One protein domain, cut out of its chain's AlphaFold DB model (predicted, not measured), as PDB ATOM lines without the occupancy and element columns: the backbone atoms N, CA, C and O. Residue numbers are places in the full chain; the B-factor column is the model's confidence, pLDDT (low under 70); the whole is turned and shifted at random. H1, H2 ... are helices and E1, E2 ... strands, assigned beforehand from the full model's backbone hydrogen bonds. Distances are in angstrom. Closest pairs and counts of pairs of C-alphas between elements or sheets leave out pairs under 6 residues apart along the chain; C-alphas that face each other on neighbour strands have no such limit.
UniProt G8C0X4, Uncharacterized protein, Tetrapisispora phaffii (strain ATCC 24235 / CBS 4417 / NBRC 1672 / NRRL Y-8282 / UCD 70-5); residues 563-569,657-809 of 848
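This is residues 563 to 569 and 657 to 809 of the 848 residues of an uncharacterized protein of Tetrapisispora phaffii (strain ATCC 24235 / CBS 4417 / NBRC 1672 / NRRL Y-8282 / UCD 70-5) (UniProt G8C0X4). What shape do the strands make? Two strongly twisted sheets form a loose, partly closed ring: the small sheet E1 E2 E3 leads through E3 into E4 of the larger branched sheet, whose edge strand E6 comes back toward E1. H1 and H2 lie at one end, where residues 737 to 743 stick out. What are the counts and the size? The printed part has 160 residues, with twelve named strands and two named helices in the order E1 to E7, H1, H2, E8 to E12; the class is mostly strand, with strands holding 69 of the 85 residues in named elements; E1 E2 E3 is antiparallel and the branched sheet mixed. It is compact, with a radius of gyration of the C-alphas of 16.7 A, but elongated, spanning 56 by 37 by 27 A.

How does the first sheet run? E1, residues 659 to 668, E2, 671 to 680, and E3, 685 to 689, form a meander, each strand the antiparallel neighbour of the one before; N 661 and O 679 are 2.8 A apart, N 687 and O 678 2.8 A, within hydrogen-bond range. E3 runs on into E4, residues 691 to 695, at 12 degrees. How is the branched sheet joined? E9, residues 769 to 777, has E4 parallel on one side, with N 770 to O 692 2.8 A, and on the other side E8, residues 760 to 764, and E10, 786 to 788, both antiparallel, with N 771 to O 762 2.8 A and N 776 to O 787 3.0 A; E8, E9 and E10 form a second meander. E5, residues 701 to 704, pairs antiparallel with E4, N 704 to O 691 2.7 A; E7, 719 to 723, pairs antiparallel with E8, N 722 to O 761 2.8 A, and with E6, 712 to 716, N 714 to O 721 2.9 A. Where are the helices? H1, residues 728 to 735, only grazes the first sheet with residues 728 to 732; its closest C-alphas to E2 are Gln 728 and Val 672, 5.3 A. H2, residues 744 to 751, is close to H1 but not clearly touching, Ala 729 to Leu 751 6.9 A between C-alphas, at a shallow tilt of 34 degrees, only just short of steep, opposite ways. In H1 every O i to N i+4 pair is within hydrogen-bond range, in H2 3 of 4.

Where are the anchors? E1 begins at C-alpha 659, (396.831, 399.175, 334.227), and is 27.1 A long; E2 is 26.3 A and E9 18.0 A. Which strands come last? E11, residues 800 to 803, and E12, 806 to 809, pair with no named strand; E12 ends at C-alpha 809, (395.875, 400.876, 352.859).

Is anything missing? Residues 570 to 656 are not printed; C-alphas 569 and 657 are 16.3 A apart. Which link is long, and where is confidence low? E10 to E11 is a long link of 11 residues; the mean pLDDT of the printed part is 83.1, and among the residues under 70 are 737 to 750 and 790 to 799.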
ATOM      1  N   ASP A 563     395.433 402.234 338.657       80.81
ATOM      2  CA  ASP A 563     394.476 402.372 337.568       80.81
ATOM      3  C   ASP A 563     394.505 403.832 337.095       80.81
ATOM      4  O   ASP A 563     393.762 404.689 337.579       80.81
ATOM      5  N   LEU A 564     395.466 404.150 336.222       71.12
ATOM      6  CA  LEU A 564     395.503 405.447 335.560       71.12
ATOM      7  C   LEU A 564     394.699 405.334 334.266       71.12
ATOM      8  O   LEU A 564     395.192 404.829 333.257       71.12
ATOM      9  N   ALA A 565     393.497 405.903 334.245       63.53
ATOM     10  CA  ALA A 565     392.830 406.233 332.991       63.53
ATOM     11  C   ALA A 565     393.643 407.342 332.286       63.53
ATOM     12  O   ALA A 565     393.378 408.532 332.433       63.53
ATOM     13  N   VAL A 566     394.717 406.969 331.579       50.44
ATOM     14  CA  VAL A 566     395.753 407.922 331.129       50.44
ATOM     15  C   VAL A 566     395.251 408.935 330.094       50.44
ATOM     16  O   VAL A 566     395.860 409.997 329.967       50.44
ATOM     17  N   ASN A 567     394.126 408.722 329.411       45.47
ATOM     18  CA  ASN A 567     393.900 409.416 328.138       45.47
ATOM     19  C   ASN A 567     392.925 410.592 328.113       45.47
ATOM     20  O   ASN A 567     392.863 411.262 327.089       45.47
ATOM     21  N   GLU A 568     392.272 410.958 329.210       49.44
ATOM     22  CA  GLU A 568     391.575 412.243 329.258       49.44
ATOM     23  C   GLU A 568     392.078 413.010 330.469       49.44
ATOM     24  O   GLU A 568     392.028 412.543 331.604       49.44
ATOM     25  N   VAL A 569     392.652 414.194 330.226       48.31
ATOM     26  CA  VAL A 569     392.585 415.250 331.235       48.31
ATOM     27  C   VAL A 569     391.088 415.392 331.487       48.31
ATOM     28  O   VAL A 569     390.400 416.042 330.706       48.31
ATOM     29  N   ASN A 657     392.214 399.846 328.942       61.81
ATOM     30  CA  ASN A 657     393.049 399.047 329.842       61.81
ATOM     31  C   ASN A 657     394.519 399.500 329.947       61.81
ATOM     32  O   ASN A 657     395.412 398.809 329.466       61.81
ATOM     33  N   ASN A 658     394.808 400.631 330.580       72.25
ATOM     34  CA  ASN A 658     396.184 400.978 330.927       72.25
ATOM     35  C   ASN A 658     396.396 400.814 332.435       72.25
ATOM     36  O   ASN A 658     396.441 401.780 333.191       72.25
ATOM     37  N   GLU A 659     396.512 399.558 332.854       86.94
ATOM     38  CA  GLU A 659     396.831 399.175 334.227       86.94
ATOM     39  C   GLU A 659     398.350 399.263 334.438       86.94
ATOM     40  O   GLU A 659     399.123 398.550 333.780       86.94
ATOM     41  N   TYR A 660     398.783 400.144 335.345       90.88
ATOM     42  CA  TYR A 660     400.199 400.380 335.609       90.88
ATOM     43  C   TYR A 660     400.639 399.828 336.955       90.88
ATOM     44  O   TYR A 660     400.003 400.012 337.993       90.88
ATOM     45  N   PHE A 661     401.822 399.242 336.932       92.94
ATOM     46  CA  PHE A 661     402.612 398.936 338.101       92.94
ATOM     47  C   PHE A 661     403.716 399.974 338.236       92.94
ATOM     48  O   PHE A 661     404.548 400.131 337.344       92.94
ATOM     49  N   VAL A 662     403.697 400.714 339.337       95.50
ATOM     50  CA  VAL A 662     404.658 401.785 339.592       95.50
ATOM     51  C   VAL A 662     405.719 401.281 340.551       95.50
ATOM     52  O   VAL A 662     405.380 400.705 341.585       95.50
ATOM     53  N   VAL A 663     406.987 401.524 340.228       97.06
ATOM     54  CA  VAL A 663     408.147 401.209 341.071       97.06
ATOM     55  C   VAL A 663     408.963 402.477 341.291       97.06
ATOM     56  O   VAL A 663     409.292 403.172 340.334       97.06
ATOM     57  N   GLN A 664     409.306 402.776 342.543       97.06
ATOM     58  CA  GLN A 664     410.128 403.929 342.905       97.06
ATOM     59  C   GLN A 664     411.349 403.499 343.724       97.06
ATOM     60  O   GLN A 664     411.235 402.750 344.700       97.06
ATOM     61  N   GLY A 665     412.508 404.035 343.345       97.31
ATOM     62  CA  GLY A 665     413.743 403.954 344.114       97.31
ATOM     63  C   GLY A 665     414.221 402.526 344.369       97.31
ATOM     64  O   GLY A 665     414.111 401.660 343.498       97.31
ATOM     65  N   GLY A 666     414.763 402.280 345.560       97.94
ATOM     66  CA  GLY A 666     415.425 401.035 345.954       97.94
ATOM     67  C   GLY A 666     416.932 401.210 346.119       97.94
ATOM     68  O   GLY A 666     417.443 402.328 346.096       97.94
ATOM     69  N   SER A 667     417.648 400.107 346.298       98.12
ATOM     70  CA  SER A 667     419.104 400.093 346.395       98.12
ATOM     71  C   SER A 667     419.739 399.044 345.495       98.12
ATOM     72  O   SER A 667     419.176 397.972 345.275       98.12
ATOM     73  N   ASP A 668     420.933 399.376 345.020       97.62
ATOM     74  CA  ASP A 668     421.928 398.439 344.513       97.62
ATOM     75  C   ASP A 668     423.166 398.569 345.406       97.62
ATOM     76  O   ASP A 668     423.894 399.566 345.357       97.62
ATOM     77  N   ASN A 669     423.344 397.601 346.302       95.06
ATOM     78  CA  ASN A 669     424.263 397.692 347.430       95.06
ATOM     79  C   ASN A 669     423.973 398.948 348.276       95.06
ATOM     80  O   ASN A 669     422.845 399.164 348.718       95.06
ATOM     81  N   HIS A 670     424.974 399.798 348.510       95.56
ATOM     82  CA  HIS A 670     424.815 401.058 349.243       95.56
ATOM     83  C   HIS A 670     424.375 402.233 348.354       95.56
ATOM     84  O   HIS A 670     424.154 403.332 348.861       95.56
ATOM     85  N   LYS A 671     424.219 402.031 347.039       96.81
ATOM     86  CA  LYS A 671     423.718 403.067 346.133       96.81
ATOM     87  C   LYS A 671     422.195 403.084 346.156       96.81
ATOM     88  O   LYS A 671     421.546 402.121 345.755       96.81
ATOM     89  N   VAL A 672     421.625 404.202 346.582       96.81
ATOM     90  CA  VAL A 672     420.186 404.455 346.612       96.81
ATOM     91  C   VAL A 672     419.738 405.046 345.278       96.81
ATOM     92  O   VAL A 672     420.290 406.028 344.779       96.81
ATOM     93  N   LEU A 673     418.711 404.439 344.696       97.06
ATOM     94  CA  LEU A 673     418.085 404.857 343.449       97.06
ATOM     95  C   LEU A 673     416.882 405.754 343.758       97.06
ATOM     96  O   LEU A 673     416.244 405.610 344.803       97.06
ATOM     97  N   GLY A 674     416.557 406.681 342.858       94.94
ATOM     98  CA  GLY A 674     415.449 407.628 343.047       94.94
ATOM     99  C   GLY A 674     414.661 407.954 341.783       94.94
ATOM    100  O   GLY A 674     413.979 408.975 341.714       94.94
ATOM    101  N   ASP A 675     414.777 407.074 340.797       95.88
ATOM    102  CA  ASP A 675     413.981 407.023 339.581       95.88
ATOM    103  C   ASP A 675     412.580 406.439 339.845       95.88
ATOM    104  O   ASP A 675     412.332 405.745 340.840       95.88
ATOM    105  N   LEU A 676     411.650 406.744 338.935       96.06
ATOM    106  CA  LEU A 676     410.256 406.314 338.974       96.06
ATOM    107  C   LEU A 676     409.912 405.597 337.669       96.06
ATOM    108  O   LEU A 676     410.036 406.162 336.584       96.06
ATOM    109  N   TRP A 677     409.446 404.361 337.780       96.75
ATOM    110  CA  TRP A 677     409.191 403.473 336.654       96.75
ATOM    111  C   TRP A 677     407.732 403.051 336.601       96.75
ATOM    112  O   TRP A 677     407.131 402.735 337.626       96.75
ATOM    113  N   PHE A 678     407.177 403.016 335.392       95.25
ATOM    114  CA  PHE A 678     405.818 402.573 335.104       95.25
ATOM    115  C   PHE A 678     405.873 401.349 334.198       95.25
ATOM    116  O   PHE A 678     406.269 401.452 333.038       95.25
ATOM    117  N   PHE A 679     405.443 400.203 334.703       94.94
ATOM    118  CA  PHE A 679     405.226 399.007 333.905       94.94
ATOM    119  C   PHE A 679     403.766 398.926 333.485       94.94
ATOM    120  O   PHE A 679     402.875 398.853 334.329       94.94
ATOM    121  N   ASN A 680     403.516 398.942 332.181       91.62
ATOM    122  CA  ASN A 680     402.191 398.689 331.636       91.62
ATOM    123  C   ASN A 680     401.975 397.172 331.576       91.62
ATOM    124  O   ASN A 680     402.668 396.472 330.842       91.62
ATOM    125  N   THR A 681     401.019 396.669 332.353       89.50
ATOM    126  CA  THR A 681     400.765 395.222 332.489       89.50
ATOM    127  C   THR A 681     400.170 394.579 331.233       89.50
ATOM    128  O   THR A 681     400.250 393.365 331.080       89.50
ATOM    129  N   VAL A 682     399.610 395.378 330.317       87.25
ATOM    130  CA  VAL A 682     399.021 394.903 329.056       87.25
ATOM    131  C   VAL A 682     400.070 394.809 327.958       87.25
ATOM    132  O   VAL A 682     400.104 393.825 327.225       87.25
ATOM    133  N   THR A 683     400.916 395.832 327.818       88.94
ATOM    134  CA  THR A 683     401.989 395.828 326.810       88.94
ATOM    135  C   THR A 683     403.255 395.131 327.292       88.94
ATOM    136  O   THR A 683     404.152 394.901 326.490       88.94
ATOM    137  N   GLU A 684     403.330 394.829 328.589       90.81
ATOM    138  CA  GLU A 684     404.508 394.313 329.285       90.81
ATOM    139  C   GLU A 684     405.767 395.170 329.054       90.81
ATOM    140  O   GLU A 684     406.878 394.662 328.920       90.81
ATOM    141  N   ARG A 685     405.602 396.504 329.041       91.44
ATOM    142  CA  ARG A 685     406.700 397.463 328.827       91.44
ATOM    143  C   ARG A 685     406.881 398.431 329.985       91.44
ATOM    144  O   ARG A 685     405.911 398.967 330.526       91.44
ATOM    145  N   TRP A 686     408.144 398.690 330.310       94.56
ATOM    146  CA  TRP A 686     408.565 399.725 331.247       94.56
ATOM    147  C   TRP A 686     408.672 401.085 330.558       94.56
ATOM    148  O   TRP A 686     409.012 401.176 329.383       94.56
ATOM    149  N   ASN A 687     408.384 402.143 331.309       93.25
ATOM    150  CA  ASN A 687     408.627 403.527 330.924       93.25
ATOM    151  C   ASN A 687     409.199 404.265 332.134       93.25
ATOM    152  O   ASN A 687     408.594 404.229 333.214       93.25
ATOM    153  N   CYS A 688     410.340 404.929 331.967       94.94
ATOM    154  CA  CYS A 688     410.876 405.800 333.002       94.94
ATOM    155  C   CYS A 688     410.118 407.133 333.011       94.94
ATOM    156  O   CYS A 688     409.735 407.668 331.969       94.94
ATOM    157  N   LYS A 689     409.881 407.686 334.202       93.31
ATOM    158  CA  LYS A 689     409.227 408.980 334.369       93.31
ATOM    159  C   LYS A 689     410.034 409.881 335.282       93.31
ATOM    160  O   LYS A 689     410.339 409.521 336.415       93.31
ATOM    161  N   ASP A 690     410.286 411.099 334.817       93.75
ATOM    162  CA  ASP A 690     410.921 412.118 335.644       93.75
ATOM    163  C   ASP A 690     410.023 412.499 336.821       93.75
ATOM    164  O   ASP A 690     408.876 412.927 336.638       93.75
ATOM    165  N   ILE A 691     410.583 412.443 338.027       93.50
ATOM    166  CA  ILE A 691     410.056 413.202 339.158       93.50
ATOM    167  C   ILE A 691     410.503 414.652 338.962       93.50
ATOM    168  O   ILE A 691     411.623 414.920 338.531       93.50
ATOM    169  N   ARG A 692     409.629 415.615 339.238       94.44
ATOM    170  CA  ARG A 692     409.901 417.044 339.065       94.44
ATOM    171  C   ARG A 692     409.554 417.808 340.325       94.44
ATOM    172  O   ARG A 692     408.575 417.493 340.986       94.44
ATOM    173  N   ILE A 693     410.304 418.856 340.638       92.75
ATOM    174  CA  ILE A 693     410.025 419.728 341.786       92.75
ATOM    175  C   ILE A 693     409.998 421.193 341.371       92.75
ATOM    176  O   ILE A 693     410.716 421.612 340.463       92.75
ATOM    177  N   GLN A 694     409.161 421.982 342.042       92.25
ATOM    178  CA  GLN A 694     409.057 423.410 341.792       92.25
ATOM    179  C   GLN A 694     410.217 424.175 342.444       92.25
ATOM    180  O   GLN A 694     410.424 424.134 343.661       92.25
ATOM    181  N   ARG A 695     410.946 424.952 341.643       93.75
ATOM    182  CA  ARG A 695     411.967 425.876 342.133       93.75
ATOM    183  C   ARG A 695     411.326 427.127 342.734       93.75
ATOM    184  O   ARG A 695     410.449 427.742 342.131       93.75
ATOM    185  N   LYS A 696     411.799 427.556 343.907       92.25
ATOM    186  CA  LYS A 696     411.264 428.724 344.627       92.25
ATOM    187  C   LYS A 696     411.434 430.040 343.868       92.25
ATOM    188  O   LYS A 696     410.557 430.888 343.945       92.25
ATOM    189  N   SER A 697     412.563 430.222 343.183       92.12
ATOM    190  CA  SER A 697     412.946 431.516 342.604       92.12
ATOM    191  C   SER A 697     412.085 431.943 341.416       92.12
ATOM    192  O   SER A 697     411.873 433.133 341.228       92.12
ATOM    193  N   ASP A 698     411.626 430.995 340.597       93.19
ATOM    194  CA  ASP A 698     410.908 431.282 339.348       93.19
ATOM    195  C   ASP A 698     409.716 430.354 339.088       93.19
ATOM    196  O   ASP A 698     409.147 430.378 337.999       93.19
ATOM    197  N   HIS A 699     409.349 429.521 340.066       91.31
ATOM    198  CA  HIS A 699     408.223 428.590 339.998       91.31
ATOM    199  C   HIS A 699     408.292 427.545 338.874       91.31
ATOM    200  O   HIS A 699     407.304 426.840 338.647       91.31
ATOM    201  N   LYS A 700     409.442 427.388 338.203       93.69
ATOM    202  CA  LYS A 700     409.630 426.362 337.173       93.69
ATOM    203  C   LYS A 700     409.833 424.990 337.799       93.69
ATOM    204  O   LYS A 700     410.501 424.857 338.825       93.69
ATOM    205  N   PHE A 701     409.280 423.975 337.147       92.25
ATOM    206  CA  PHE A 701     409.532 422.581 337.485       92.25
ATOM    207  C   PHE A 701     410.849 422.128 336.862       92.25
ATOM    208  O   PHE A 701     411.083 422.346 335.673       92.25
ATOM    209  N   ILE A 702     411.697 421.504 337.670       94.06
ATOM    210  CA  ILE A 702     412.965 420.910 337.244       94.06
ATOM    211  C   ILE A 702     412.950 419.407 337.536       94.06
ATOM    212  O   ILE A 702     412.321 419.016 338.523       94.06
ATOM    213  N   PRO A 703     413.613 418.571 336.717       93.31
ATOM    214  CA  PRO A 703     413.813 417.164 337.040       93.31
ATOM    215  C   PRO A 703     414.498 417.005 338.397       93.31
ATOM    216  O   PRO A 703     415.376 417.788 338.765       93.31
ATOM    217  N   LEU A 704     414.073 415.993 339.138       90.25
ATOM    218  CA  LEU A 704     414.525 415.682 340.478       90.25
ATOM    219  C   LEU A 704     414.741 414.177 340.596       90.25
ATOM    220  O   LEU A 704     413.876 413.390 340.232       90.25
ATOM    221  N   ASN A 705     415.870 413.791 341.178       89.44
ATOM    222  CA  ASN A 705     416.076 412.434 341.658       89.44
ATOM    223  C   ASN A 705     415.624 412.366 343.125       89.44
ATOM    224  O   ASN A 705     416.054 413.200 343.923       89.44
ATOM    225  N   LEU A 706     414.769 411.405 343.484       91.44
ATOM    226  CA  LEU A 706     414.270 411.225 344.854       91.44
ATOM    227  C   LEU A 706     414.830 409.919 345.443       91.44
ATOM    228  O   LEU A 706     414.105 408.921 345.488       91.44
ATOM    229  N   PRO A 707     416.126 409.883 345.826       93.44
ATOM    230  CA  PRO A 707     416.799 408.654 346.228       93.44
ATOM    231  C   PRO A 707     416.226 408.143 347.546       93.44
ATOM    232  O   PRO A 707     416.492 408.723 348.597       93.44
ATOM    233  N   LEU A 708     415.452 407.059 347.485       95.19
ATOM    234  CA  LEU A 708     414.817 406.441 348.646       95.19
ATOM    235  C   LEU A 708     414.880 404.915 348.569       95.19
ATOM    236  O   LEU A 708     414.525 404.318 347.555       95.19
ATOM    237  N   VAL A 709     415.229 404.264 349.679       97.19
ATOM    238  CA  VAL A 709     415.224 402.797 349.822       97.19
ATOM    239  C   VAL A 709     414.470 402.368 351.078       97.19
ATOM    240  O   VAL A 709     414.569 403.011 352.120       97.19
ATOM    241  N   GLY A 710     413.700 401.280 351.002       96.06
ATOM    242  CA  GLY A 710     412.968 400.754 352.159       96.06
ATOM    243  C   GLY A 710     411.715 401.544 352.540       96.06
ATOM    244  O   GLY A 710     411.178 401.340 353.627       96.06
ATOM    245  N   HIS A 711     411.266 402.439 351.660       95.88
ATOM    246  CA  HIS A 711     410.005 403.161 351.782       95.88
ATOM    247  C   HIS A 711     408.845 402.323 351.230       95.88
ATOM    248  O   HIS A 711     409.048 401.341 350.514       95.88
ATOM    249  N   THR A 712     407.613 402.712 351.555       95.44
ATOM    250  CA  THR A 712     406.410 402.155 350.917       95.44
ATOM    251  C   THR A 712     405.746 403.217 350.057       95.44
ATOM    252  O   THR A 712     405.669 404.370 350.467       95.44
ATOM    253  N   LEU A 713     405.251 402.818 348.887       95.19
ATOM    254  CA  LEU A 713     404.509 403.662 347.961       95.19
ATOM    255  C   LEU A 713     403.061 403.206 348.005       95.19
ATOM    256  O   LEU A 713     402.765 402.031 347.803       95.19
ATOM    257  N   VAL A 714     402.167 404.141 348.271       93.06
ATOM    258  CA  VAL A 714     400.729 403.923 348.229       93.06
ATOM    259  C   VAL A 714     400.122 404.943 347.287       93.06
ATOM    260  O   VAL A 714     400.597 406.069 347.201       93.06
ATOM    261  N   THR A 715     399.072 404.559 346.573       90.50
ATOM    262  CA  THR A 715     398.427 405.435 345.596       90.50
ATOM    263  C   THR A 715     396.997 405.754 345.996       90.50
ATOM    264  O   THR A 715     396.254 404.882 346.452       90.50
ATOM    265  N   GLU A 716     396.615 407.019 345.864       86.12
ATOM    266  CA  GLU A 716     395.261 407.543 346.065       86.12
ATOM    267  C   GLU A 716     394.899 408.369 344.828       86.12
ATOM    268  O   GLU A 716     395.387 409.483 344.648       86.12
ATOM    269  N   GLY A 717     394.099 407.787 343.931       84.12
ATOM    270  CA  GLY A 717     393.865 408.371 342.612       84.12
ATOM    271  C   GLY A 717     395.165 408.495 341.816       84.12
ATOM    272  O   GLY A 717     395.878 407.510 341.616       84.12
ATOM    273  N   ASP A 718     395.479 409.711 341.377       84.75
ATOM    274  CA  ASP A 718     396.699 410.045 340.645       84.75
ATOM    275  C   ASP A 718     397.853 410.497 341.555       84.75
ATOM    276  O   ASP A 718     398.906 410.890 341.052       84.75
ATOM    277  N   ILE A 719     397.690 410.434 342.877       87.44
ATOM    278  CA  ILE A 719     398.728 410.804 343.839       87.44
ATOM    279  C   ILE A 719     399.455 409.554 344.325       87.44
ATOM    280  O   ILE A 719     398.849 408.625 344.861       87.44
ATOM    281  N   GLY A 720     400.776 409.548 344.156       91.19
ATOM    282  CA  GLY A 720     401.690 408.626 344.811       91.19
ATOM    283  C   GLY A 720     402.144 409.216 346.138       91.19
ATOM    284  O   GLY A 720     402.572 410.365 346.193       91.19
ATOM    285  N   ILE A 721     402.027 408.437 347.207       91.19
ATOM    286  CA  ILE A 721     402.411 408.796 348.570       91.19
ATOM    287  C   ILE A 721     403.496 407.817 349.010       91.19
ATOM    288  O   ILE A 721     403.227 406.637 349.243       91.19
ATOM    289  N   SER A 722     404.719 408.317 349.125       92.31
ATOM    290  CA  SER A 722     405.878 407.570 349.603       92.31
ATOM    291  C   SER A 722     406.108 407.856 351.075       92.31
ATOM    292  O   SER A 722     406.213 409.017 351.467       92.31
ATOM    293  N   ILE A 723     406.186 406.804 351.887       91.25
ATOM    294  CA  ILE A 723     406.306 406.922 353.340       91.25
ATOM    295  C   ILE A 723     407.530 406.151 353.841       91.25
ATOM    296  O   ILE A 723     407.694 404.962 353.546       91.25
ATOM    297  N   GLY A 724     408.346 406.830 354.647       91.06
ATOM    298  CA  GLY A 724     409.566 406.303 355.260       91.06
ATOM    299  C   GLY A 724     410.734 406.148 354.281       91.06
ATOM    300  O   GLY A 724     410.774 406.792 353.236       91.06
ATOM    301  N   GLY A 725     411.667 405.262 354.634       93.00
ATOM    302  CA  GLY A 725     412.848 404.926 353.837       93.00
ATOM    303  C   GLY A 725     414.084 405.778 354.121       93.00
ATOM    304  O   GLY A 725     414.011 406.832 354.742       93.00
ATOM    305  N   LEU A 726     415.240 405.283 353.679       93.44
ATOM    306  CA  LEU A 726     416.533 405.956 353.792       93.44
ATOM    307  C   LEU A 726     416.841 406.744 352.521       93.44
ATOM    308  O   LEU A 726     416.711 406.208 351.418       93.44
ATOM    309  N   SER A 727     417.326 407.971 352.689       92.69
ATOM    310  CA  SER A 727     418.021 408.699 351.626       92.69
ATOM    311  C   SER A 727     419.449 408.176 351.450       92.69
ATOM    312  O   SER A 727     419.976 407.501 352.337       92.69
ATOM    313  N   GLN A 728     420.111 408.530 350.341       92.06
ATOM    314  CA  GLN A 728     421.532 408.201 350.141       92.06
ATOM    315  C   GLN A 728     422.392 408.667 351.324       92.06
ATOM    316  O   GLN A 728     423.146 407.880 351.878       92.06
ATOM    317  N   ALA A 729     422.206 409.910 351.777       87.38
ATOM    318  CA  ALA A 729     422.982 410.469 352.881       87.38
ATOM    319  C   ALA A 729     422.778 409.704 354.204       87.38
ATOM    320  O   ALA A 729     423.711 409.570 354.995       87.38
ATOM    321  N   ALA A 730     421.574 409.177 354.446       89.06
ATOM    322  CA  ALA A 730     421.304 408.344 355.615       89.06
ATOM    323  C   ALA A 730     421.927 406.940 355.484       89.06
ATOM    324  O   ALA A 730     422.388 406.389 356.482       89.06
ATOM    325  N   VAL A 731     421.979 406.371 354.272       92.62
ATOM    326  CA  VAL A 731     422.715 405.122 354.003       92.62
ATOM    327  C   VAL A 731     424.211 405.324 354.225       92.62
ATOM    328  O   VAL A 731     424.816 404.552 354.961       92.62
ATOM    329  N   ASP A 732     424.800 406.383 353.676       90.50
ATOM    330  CA  ASP A 732     426.228 406.661 353.854       90.50
ATOM    331  C   ASP A 732     426.574 406.782 355.346       90.50
ATOM    332  O   ASP A 732     427.530 406.175 355.816       90.50
ATOM    333  N   TYR A 733     425.735 407.472 356.126       87.19
ATOM    334  CA  TYR A 733     425.924 407.608 357.572       87.19
ATOM    335  C   TYR A 733     425.793 406.281 358.345       87.19
ATOM    336  O   TYR A 733     426.536 406.039 359.293       87.19
ATOM    337  N   LEU A 734     424.835 405.424 357.981       89.19
ATOM    338  CA  LEU A 734     424.559 404.179 358.708       89.19
ATOM    339  C   LEU A 734     425.496 403.020 358.336       89.19
ATOM    340  O   LEU A 734     425.681 402.118 359.156       89.19
ATOM    341  N   TYR A 735     426.040 403.012 357.115       90.75
ATOM    342  CA  TYR A 735     426.776 401.869 356.561       90.75
ATOM    343  C   TYR A 735     428.269 402.155 356.319       90.75
ATOM    344  O   TYR A 735     429.048 401.200 356.266       90.75
ATOM    345  N   ASP A 736     428.709 403.417 356.228       86.38
ATOM    346  CA  ASP A 736     430.135 403.740 356.083       86.38
ATOM    347  C   ASP A 736     430.847 403.790 357.448       86.38
ATOM    348  O   ASP A 736     430.711 404.729 358.232       86.38
ATOM    349  N   ARG A 737     431.650 402.756 357.734       68.00
ATOM    350  CA  ARG A 737     432.411 402.625 358.990       68.00
ATOM    351  C   ARG A 737     433.575 403.615 359.111       68.00
ATOM    352  O   ARG A 737     434.116 403.760 360.202       68.00
ATOM    353  N   ASN A 738     433.970 404.283 358.028       65.81
ATOM    354  CA  ASN A 738     435.153 405.151 358.016       65.81
ATOM    355  C   ASN A 738     434.870 406.591 358.478       65.81
ATOM    356  O   ASN A 738     435.775 407.422 358.492       65.81
ATOM    357  N   VAL A 739     433.626 406.898 358.855       61.66
ATOM    358  CA  VAL A 739     433.162 408.265 359.160       61.66
ATOM    359  C   VAL A 739     433.278 408.629 360.651       61.66
ATOM    360  O   VAL A 739     432.871 409.710 361.058       61.66
ATOM    361  N   SER A 740     433.887 407.786 361.489       54.38
ATOM    362  CA  SER A 740     434.075 408.079 362.917       54.38
ATOM    363  C   SER A 740     435.073 409.235 363.136       54.38
ATOM    364  O   SER A 740     436.287 409.018 363.152       54.38
ATOM    365  N   GLY A 741     434.588 410.472 363.292       60.66
ATOM    366  CA  GLY A 741     435.417 411.670 363.476       60.66
ATOM    367  C   GLY A 741     434.613 412.950 363.751       60.66
ATOM    368  O   GLY A 741     433.391 412.952 363.663       60.66
ATOM    369  N   ARG A 742     435.307 414.057 364.073       54.34
ATOM    370  CA  ARG A 742     434.755 415.386 364.460       54.34
ATOM    371  C   ARG A 742     433.756 416.029 363.469       54.34
ATOM    372  O   ARG A 742     433.219 417.086 363.781       54.34
ATOM    373  N   ASP A 743     433.483 415.396 362.332       62.94
ATOM    374  CA  ASP A 743     432.543 415.856 361.303       62.94
ATOM    375  C   ASP A 743     431.091 415.372 361.532       62.94
ATOM    376  O   ASP A 743     430.196 415.718 360.758       62.94
ATOM    377  N   GLU A 744     430.824 414.565 362.568       67.19
ATOM    378  CA  GLU A 744     429.479 414.030 362.854       67.19
ATOM    379  C   GLU A 744     428.435 415.128 363.134       67.19
ATOM    380  O   GLU A 744     427.317 415.076 362.607       67.19
ATOM    381  N   ASP A 745     428.801 416.164 363.894       67.69
ATOM    382  CA  ASP A 745     427.885 417.251 364.263       67.69
ATOM    383  C   ASP A 745     427.499 418.116 363.049       67.69
ATOM    384  O   ASP A 745     426.337 418.499 362.875       67.69
ATOM    385  N   GLU A 746     428.449 418.390 362.151       68.19
ATOM    386  CA  GLU A 746     428.186 419.206 360.963       68.19
ATOM    387  C   GLU A 746     427.379 418.427 359.910       68.19
ATOM    388  O   GLU A 746     426.470 418.985 359.284       68.19
ATOM    389  N   ARG A 747     427.618 417.115 359.767       67.25
ATOM    390  CA  ARG A 747     426.819 416.249 358.882       67.25
ATOM    391  C   ARG A 747     425.385 416.080 359.386       67.25
ATOM    392  O   ARG A 747     424.451 416.206 358.591       67.25
ATOM    393  N   SER A 748     425.190 415.843 360.686       67.12
ATOM    394  CA  SER A 748     423.863 415.579 361.270       67.12
ATOM    395  C   SER A 748     422.885 416.747 361.103       67.12
ATOM    396  O   SER A 748     421.710 416.537 360.789       67.12
ATOM    397  N   SER A 749     423.361 417.988 361.234       67.12
ATOM    398  CA  SER A 749     422.519 419.183 361.080       67.12
ATOM    399  C   SER A 749     421.976 419.361 359.652       67.12
ATOM    400  O   SER A 749     420.835 419.800 359.463       67.12
ATOM    401  N   ASN A 750     422.749 418.954 358.642       66.50
ATOM    402  CA  ASN A 750     422.426 419.155 357.229       66.50
ATOM    403  C   ASN A 750     421.575 418.028 356.619       66.50
ATOM    404  O   ASN A 750     420.878 418.253 355.629       66.50
ATOM    405  N   LEU A 751     421.552 416.845 357.241       70.25
ATOM    406  CA  LEU A 751     420.738 415.695 356.818       70.25
ATOM    407  C   LEU A 751     419.230 416.001 356.772       70.25
ATOM    408  O   LEU A 751     418.516 415.473 355.920       70.25
ATOM    409  N   SER A 752     418.750 416.902 357.632       67.44
ATOM    410  CA  SER A 752     417.341 417.320 357.669       67.44
ATOM    411  C   SER A 752     416.861 417.987 356.368       67.44
ATOM    412  O   SER A 752     415.682 417.881 356.029       67.44
ATOM    413  N   ARG A 753     417.766 418.612 355.599       72.56
ATOM    414  CA  ARG A 753     417.452 419.368 354.370       72.56
ATOM    415  C   ARG A 753     417.569 418.561 353.078       72.56
ATOM    416  O   ARG A 753     417.322 419.098 351.994       72.56
ATOM    417  N   VAL A 754     417.964 417.295 353.182       78.50
ATOM    418  CA  VAL A 754     418.127 416.411 352.027       78.50
ATOM    419  C   VAL A 754     416.755 416.090 351.439       78.50
ATOM    420  O   VAL A 754     415.814 415.754 352.151       78.50
ATOM    421  N   ILE A 755     416.625 416.188 350.121       80.88
ATOM    422  CA  ILE A 755     415.386 415.836 349.421       80.88
ATOM    423  C   ILE A 755     415.031 414.367 349.701       80.88
ATOM    424  O   ILE A 755     415.886 413.487 349.633       80.88
ATOM    425  N   GLY A 756     413.766 414.112 350.044       78.38
ATOM    426  CA  GLY A 756     413.291 412.793 350.472       78.38
ATOM    427  C   GLY A 756     413.465 412.491 351.963       78.38
ATOM    428  O   GLY A 756     412.935 411.490 352.423       78.38
ATOM    429  N   SER A 757     414.105 413.366 352.750       76.62
ATOM    430  CA  SER A 757     414.214 413.209 354.214       76.62
ATOM    431  C   SER A 757     412.865 413.273 354.944       76.62
ATOM    432  O   SER A 757     412.775 412.913 356.119       76.62
ATOM    433  N   SER A 758     411.818 413.755 354.265       78.50
ATOM    434  CA  SER A 758     410.466 413.846 354.812       78.50
ATOM    435  C   SER A 758     409.870 412.457 355.014       78.50
ATOM    436  O   SER A 758     409.960 411.606 354.132       78.50
ATOM    437  N   MET A 759     409.191 412.263 356.150       81.81
ATOM    438  CA  MET A 759     408.470 411.022 356.451       81.81
ATOM    439  C   MET A 759     407.472 410.668 355.348       81.81
ATOM    440  O   MET A 759     407.328 409.495 355.023       81.81
ATOM    441  N   VAL A 760     406.786 411.674 354.799       85.06
ATOM    442  CA  VAL A 760     405.801 411.534 353.726       85.06
ATOM    443  C   VAL A 760     406.222 412.424 352.563       85.06
ATOM    444  O   VAL A 760     406.457 413.620 352.742       85.06
ATOM    445  N   ASN A 761     406.305 411.842 351.371       86.94
ATOM    446  CA  ASN A 761     406.549 412.542 350.115       86.94
ATOM    447  C   ASN A 761     405.386 412.233 349.169       86.94
ATOM    448  O   ASN A 761     405.171 411.067 348.836       86.94
ATOM    449  N   SER A 762     404.635 413.247 348.738       87.94
ATOM    450  CA  SER A 762     403.518 413.071 347.805       87.94
ATOM    451  C   SER A 762     403.823 413.680 346.446       87.94
ATOM    452  O   SER A 762     404.298 414.809 346.344       87.94
ATOM    453  N   TYR A 763     403.541 412.949 345.376       88.81
ATOM    454  CA  TYR A 763     403.741 413.429 344.016       88.81
ATOM    455  C   TYR A 763     402.611 412.983 343.101       88.81
ATOM    456  O   TYR A 763     402.048 411.899 343.235       88.81
ATOM    457  N   ASN A 764     402.276 413.837 342.143       89.50
ATOM    458  CA  ASN A 764     401.264 413.538 341.147       89.50
ATOM    459  C   ASN A 764     401.866 412.605 340.086       89.50
ATOM    460  O   ASN A 764     402.734 413.003 339.309       89.50
ATOM    461  N   LEU A 765     401.389 411.365 340.028       89.56
ATOM    462  CA  LEU A 765     401.870 410.314 339.131       89.56
ATOM    463  C   LEU A 765     401.669 410.646 337.657       89.56
ATOM    464  O   LEU A 765     402.381 410.105 336.814       89.56
ATOM    465  N   ARG A 766     400.728 411.532 337.311       86.19
ATOM    466  CA  ARG A 766     400.470 411.923 335.921       86.19
ATOM    467  C   ARG A 766     401.470 412.953 335.411       86.19
ATOM    468  O   ARG A 766     401.950 412.821 334.288       86.19
ATOM    469  N   SER A 767     401.822 413.931 336.233       87.00
ATOM    470  CA  SER A 767     402.773 414.995 335.886       87.00
ATOM    471  C   SER A 767     404.216 414.697 336.300       87.00
ATOM    472  O   SER A 767     405.135 415.282 335.732       87.00
ATOM    473  N   GLY A 768     404.412 413.790 337.262       87.94
ATOM    474  CA  GLY A 768     405.686 413.573 337.951       87.94
ATOM    475  C   GLY A 768     405.993 414.637 339.010       87.94
ATOM    476  O   GLY A 768     407.063 414.614 339.605       87.94
ATOM    477  N   ASN A 769     405.089 415.588 339.257       91.00
ATOM    478  CA  ASN A 769     405.376 416.735 340.114       91.00
ATOM    479  C   ASN A 769     405.262 416.374 341.601       91.00
ATOM    480  O   ASN A 769     404.192 415.978 342.067       91.00
ATOM    481  N   LEU A 770     406.343 416.583 342.347       88.25
ATOM    482  CA  LEU A 770     406.393 416.536 343.803       88.25
ATOM    483  C   LEU A 770     405.585 417.705 344.374       88.25
ATOM    484  O   LEU A 770     405.783 418.865 344.002       88.25
ATOM    485  N   GLN A 771     404.624 417.385 345.234       84.12
ATOM    486  CA  GLN A 771     403.687 418.343 345.802       84.12
ATOM    487  C   GLN A 771     404.245 418.941 347.095       84.12
ATOM    488  O   GLN A 771     405.064 418.330 347.777       84.12
ATOM    489  N   LEU A 772     403.775 420.149 347.437       76.25
ATOM    490  CA  LEU A 772     403.959 420.817 348.742       76.25
ATOM    491  C   LEU A 772     405.407 421.177 349.119       76.25
ATOM    492  O   LEU A 772     405.622 421.941 350.056       76.25
ATOM    493  N   GLN A 773     406.391 420.709 348.358       81.81
ATOM    494  CA  GLN A 773     407.804 421.000 348.540       81.81
ATOM    495  C   GLN A 773     408.311 421.929 347.436       81.81
ATOM    496  O   GLN A 773     407.926 421.839 346.268       81.81
ATOM    497  N   LYS A 774     409.204 422.842 347.820       86.00
ATOM    498  CA  LYS A 774     409.933 423.718 346.901       86.00
ATOM    499  C   LYS A 774     411.418 423.606 347.185       86.00
ATOM    500  O   LYS A 774     411.817 423.435 348.338       86.00
ATOM    501  N   VAL A 775     412.224 423.772 346.144       89.50
ATOM    502  CA  VAL A 775     413.689 423.778 346.259       89.50
ATOM    503  C   VAL A 775     414.296 425.132 345.930       89.50
ATOM    504  O   VAL A 775     413.759 425.918 345.143       89.50
ATOM    505  N   GLU A 776     415.457 425.386 346.516       90.31
ATOM    506  CA  GLU A 776     416.371 426.463 346.149       90.31
ATOM    507  C   GLU A 776     417.759 425.892 345.851       90.31
ATOM    508  O   GLU A 776     418.050 424.747 346.189       90.31
ATOM    509  N   LYS A 777     418.611 426.663 345.170       86.81
ATOM    510  CA  LYS A 777     419.975 426.220 344.865       86.81
ATOM    511  C   LYS A 777     420.739 426.000 346.173       86.81
ATOM    512  O   LYS A 777     420.707 426.876 347.041       86.81
ATOM    513  N   ALA A 778     421.405 424.855 346.309       83.12
ATOM    514  CA  ALA A 778     422.178 424.544 347.505       83.12
ATOM    515  C   ALA A 778     423.287 425.589 347.709       83.12
ATOM    516  O   ALA A 778     423.956 426.005 346.760       83.12
ATOM    517  N   LYS A 779     423.463 426.045 348.955       80.25
ATOM    518  CA  LYS A 779     424.493 427.045 349.295       80.25
ATOM    519  C   LYS A 779     425.883 426.437 349.457       80.25
ATOM    520  O   LYS A 779     426.868 427.157 349.322       80.25
ATOM    521  N   TYR A 780     425.947 425.140 349.745       72.81
ATOM    522  CA  TYR A 780     427.176 424.427 350.061       72.81
ATOM    523  C   TYR A 780     427.448 423.342 349.008       72.81
ATOM    524  O   TYR A 780     426.548 422.550 348.716       72.81
ATOM    525  N   PRO A 781     428.662 423.287 348.433       58.53
ATOM    526  CA  PRO A 781     429.052 422.217 347.522       58.53
ATOM    527  C   PRO A 781     429.113 420.886 348.290       58.53
ATOM    528  O   PRO A 781     429.802 420.793 349.299       58.53
ATOM    529  N   GLY A 782     428.367 419.873 347.833       61.81
ATOM    530  CA  GLY A 782     428.353 418.526 348.431       61.81
ATOM    531  C   GLY A 782     426.964 417.909 348.642       61.81
ATOM    532  O   GLY A 782     426.863 416.696 348.766       61.81
ATOM    533  N   TYR A 783     425.890 418.706 348.612       59.12
ATOM    534  CA  TYR A 783     424.517 418.251 348.911       59.12
ATOM    535  C   TYR A 783     423.604 418.173 347.673       59.12
ATOM    536  O   TYR A 783     422.380 418.211 347.784       59.12
ATOM    537  N   GLY A 784     424.204 418.070 346.484       73.56
ATOM    538  CA  GLY A 784     423.514 418.224 345.202       73.56
ATOM    539  C   GLY A 784     423.280 419.690 344.826       73.56
ATOM    540  O   GLY A 784     423.638 420.609 345.561       73.56
ATOM    541  N   ASP A 785     422.686 419.918 343.654       83.19
ATOM    542  CA  ASP A 785     422.467 421.272 343.123       83.19
ATOM    543  C   ASP A 785     421.349 422.039 343.854       83.19
ATOM    544  O   ASP A 785     421.277 423.271 343.784       83.19
ATOM    545  N   TYR A 786     420.477 421.322 344.569       84.81
ATOM    546  CA  TYR A 786     419.244 421.849 345.147       84.81
ATOM    547  C   TYR A 786     419.010 421.330 346.568       84.81
ATOM    548  O   TYR A 786     419.255 420.164 346.857       84.81
ATOM    549  N   GLN A 787     418.479 422.194 347.432       84.38
ATOM    550  CA  GLN A 787     418.075 421.876 348.803       84.38
ATOM    551  C   GLN A 787     416.611 422.265 349.032       84.38
ATOM    552  O   GLN A 787     416.099 423.183 348.378       84.38
ATOM    553  N   LEU A 788     415.939 421.585 349.964       82.88
ATOM    554  CA  LEU A 788     414.588 421.966 350.374       82.88
ATOM    555  C   LEU A 788     414.593 423.366 350.999       82.88
ATOM    556  O   LEU A 788     415.512 423.755 351.722       82.88
ATOM    557  N   VAL A 789     413.560 424.144 350.689       82.06
ATOM    558  CA  VAL A 789     413.377 425.480 351.254       82.06
ATOM    559  C   VAL A 789     412.792 425.346 352.652       82.06
ATOM    560  O   VAL A 789     411.640 424.945 352.795       82.06
ATOM    561  N   ASP A 790     413.541 425.775 353.666       69.75
ATOM    562  CA  ASP A 790     413.004 425.892 355.021       69.75
ATOM    563  C   ASP A 790     411.900 426.958 355.056       69.75
ATOM    564  O   ASP A 790     412.138 428.151 354.810       69.75
ATOM    565  N   ASN A 791     410.688 426.548 355.426       62.75
ATOM    566  CA  ASN A 791     409.684 427.483 355.911       62.75
ATOM    567  C   ASN A 791     410.135 427.942 357.301       62.75
ATOM    568  O   ASN A 791     409.899 427.288 358.310       62.75
ATOM    569  N   LYS A 792     410.852 429.072 357.336       54.41
ATOM    570  CA  LYS A 792     411.497 429.646 358.533       54.41
ATOM    571  C   LYS A 792     410.567 429.869 359.742       54.41
ATOM    572  O   LYS A 792     411.074 430.199 360.808       54.41
ATOM    573  N   SER A 793     409.248 429.735 359.594       53.53
ATOM    574  CA  SER A 793     408.268 429.862 360.679       53.53
ATOM    575  C   SER A 793     408.135 428.616 361.561       53.53
ATOM    576  O   SER A 793     407.611 428.729 362.663       53.53
ATOM    577  N   ASP A 794     408.616 427.452 361.119       51.84
ATOM    578  CA  ASP A 794     408.065 426.174 361.599       51.84
ATOM    579  C   ASP A 794     408.980 425.380 362.544       51.84
ATOM    580  O   ASP A 794     408.667 424.245 362.911       51.84
ATOM    581  N   GLY A 795     410.095 425.981 362.974       52.06
ATOM    582  CA  GLY A 795     411.143 425.270 363.705       52.06
ATOM    583  C   GLY A 795     411.810 424.218 362.815       52.06
ATOM    584  O   GLY A 795     411.290 423.822 361.776       52.06
ATOM    585  N   VAL A 796     413.020 423.792 363.163       48.44
ATOM    586  CA  VAL A 796     413.712 422.734 362.416       48.44
ATOM    587  C   VAL A 796     412.839 421.482 362.470       48.44
ATOM    588  O   VAL A 796     412.708 420.871 363.528       48.44
ATOM    589  N   SER A 797     412.201 421.143 361.349       49.16
ATOM    590  CA  SER A 797     411.374 419.949 361.205       49.16
ATOM    591  C   SER A 797     412.228 418.735 361.560       49.16
ATOM    592  O   SER A 797     413.103 418.326 360.792       49.16
ATOM    593  N   THR A 798     412.027 418.187 362.762       53.81
ATOM    594  CA  THR A 798     412.624 416.921 363.189       53.81
ATOM    595  C   THR A 798     411.894 415.811 362.457       53.81
ATOM    596  O   THR A 798     411.037 415.119 363.000       53.81
ATOM    597  N   THR A 799     412.190 415.696 361.172       60.97
ATOM    598  CA  THR A 799     411.720 414.604 360.338       60.97
ATOM    599  C   THR A 799     412.179 413.289 360.969       60.97
ATOM    600  O   THR A 799     413.342 413.120 361.354       60.97
ATOM    601  N   ALA A 800     411.211 412.400 361.176       70.00
ATOM    602  CA  ALA A 800     411.420 411.079 361.734       70.00
ATOM    603  C   ALA A 800     411.669 410.101 360.584       70.00
ATOM    604  O   ALA A 800     410.872 409.999 359.650       70.00
ATOM    605  N   LEU A 801     412.780 409.378 360.653       81.25
ATOM    606  CA  LEU A 801     413.086 408.280 359.754       81.25
ATOM    607  C   LEU A 801     412.243 407.070 360.156       81.25
ATOM    608  O   LEU A 801     412.345 406.639 361.296       81.25
ATOM    609  N   HIS A 802     411.480 406.483 359.233       89.00
ATOM    610  CA  HIS A 802     410.731 405.241 359.468       89.00
ATOM    611  C   HIS A 802     411.302 404.095 358.634       89.00
ATOM    612  O   HIS A 802     411.376 404.211 357.409       89.00
ATOM    613  N   LEU A 803     411.659 402.978 359.280       92.88
ATOM    614  CA  LEU A 803     412.246 401.809 358.614       92.88
ATOM    615  C   LEU A 803     411.685 400.484 359.099       92.88
ATOM    616  O   LEU A 803     411.299 400.336 360.254       92.88
ATOM    617  N   GLY A 804     411.685 399.493 358.207       94.19
ATOM    618  CA  GLY A 804     411.263 398.129 358.527       94.19
ATOM    619  C   GLY A 804     409.795 398.015 358.954       94.19
ATOM    620  O   GLY A 804     409.413 396.994 359.525       94.19
ATOM    621  N   CYS A 805     408.988 399.050 358.715       95.44
ATOM    622  CA  CYS A 805     407.541 399.018 358.865       95.44
ATOM    623  C   CYS A 805     406.884 398.460 357.596       95.44
ATOM    624  O   CYS A 805     407.466 398.501 356.512       95.44
ATOM    625  N   THR A 806     405.650 397.977 357.731       96.12
ATOM    626  CA  THR A 806     404.773 397.745 356.577       96.12
ATOM    627  C   THR A 806     403.618 398.729 356.614       96.12
ATOM    628  O   THR A 806     403.058 398.991 357.680       96.12
ATOM    629  N   ILE A 807     403.253 399.261 355.446       95.94
ATOM    630  CA  ILE A 807     402.120 400.171 355.305       95.94
ATOM    631  C   ILE A 807     401.016 399.488 354.517       95.94
ATOM    632  O   ILE A 807     401.234 399.016 353.404       95.94
ATOM    633  N   VAL A 808     399.823 399.442 355.105       95.69
ATOM    634  CA  VAL A 808     398.644 398.813 354.504       95.69
ATOM    635  C   VAL A 808     397.543 399.850 354.352       95.69
ATOM    636  O   VAL A 808     397.151 400.493 355.322       95.69
ATOM    637  N   LYS A 809     397.009 399.992 353.141       93.44
ATOM    638  CA  LYS A 809     395.875 400.876 352.859       93.44
ATOM    639  C   LYS A 809     394.554 400.117 352.963       93.44
ATOM    640  O   LYS A 809     394.377 399.087 352.314       93.44
TER     641      LYS A 809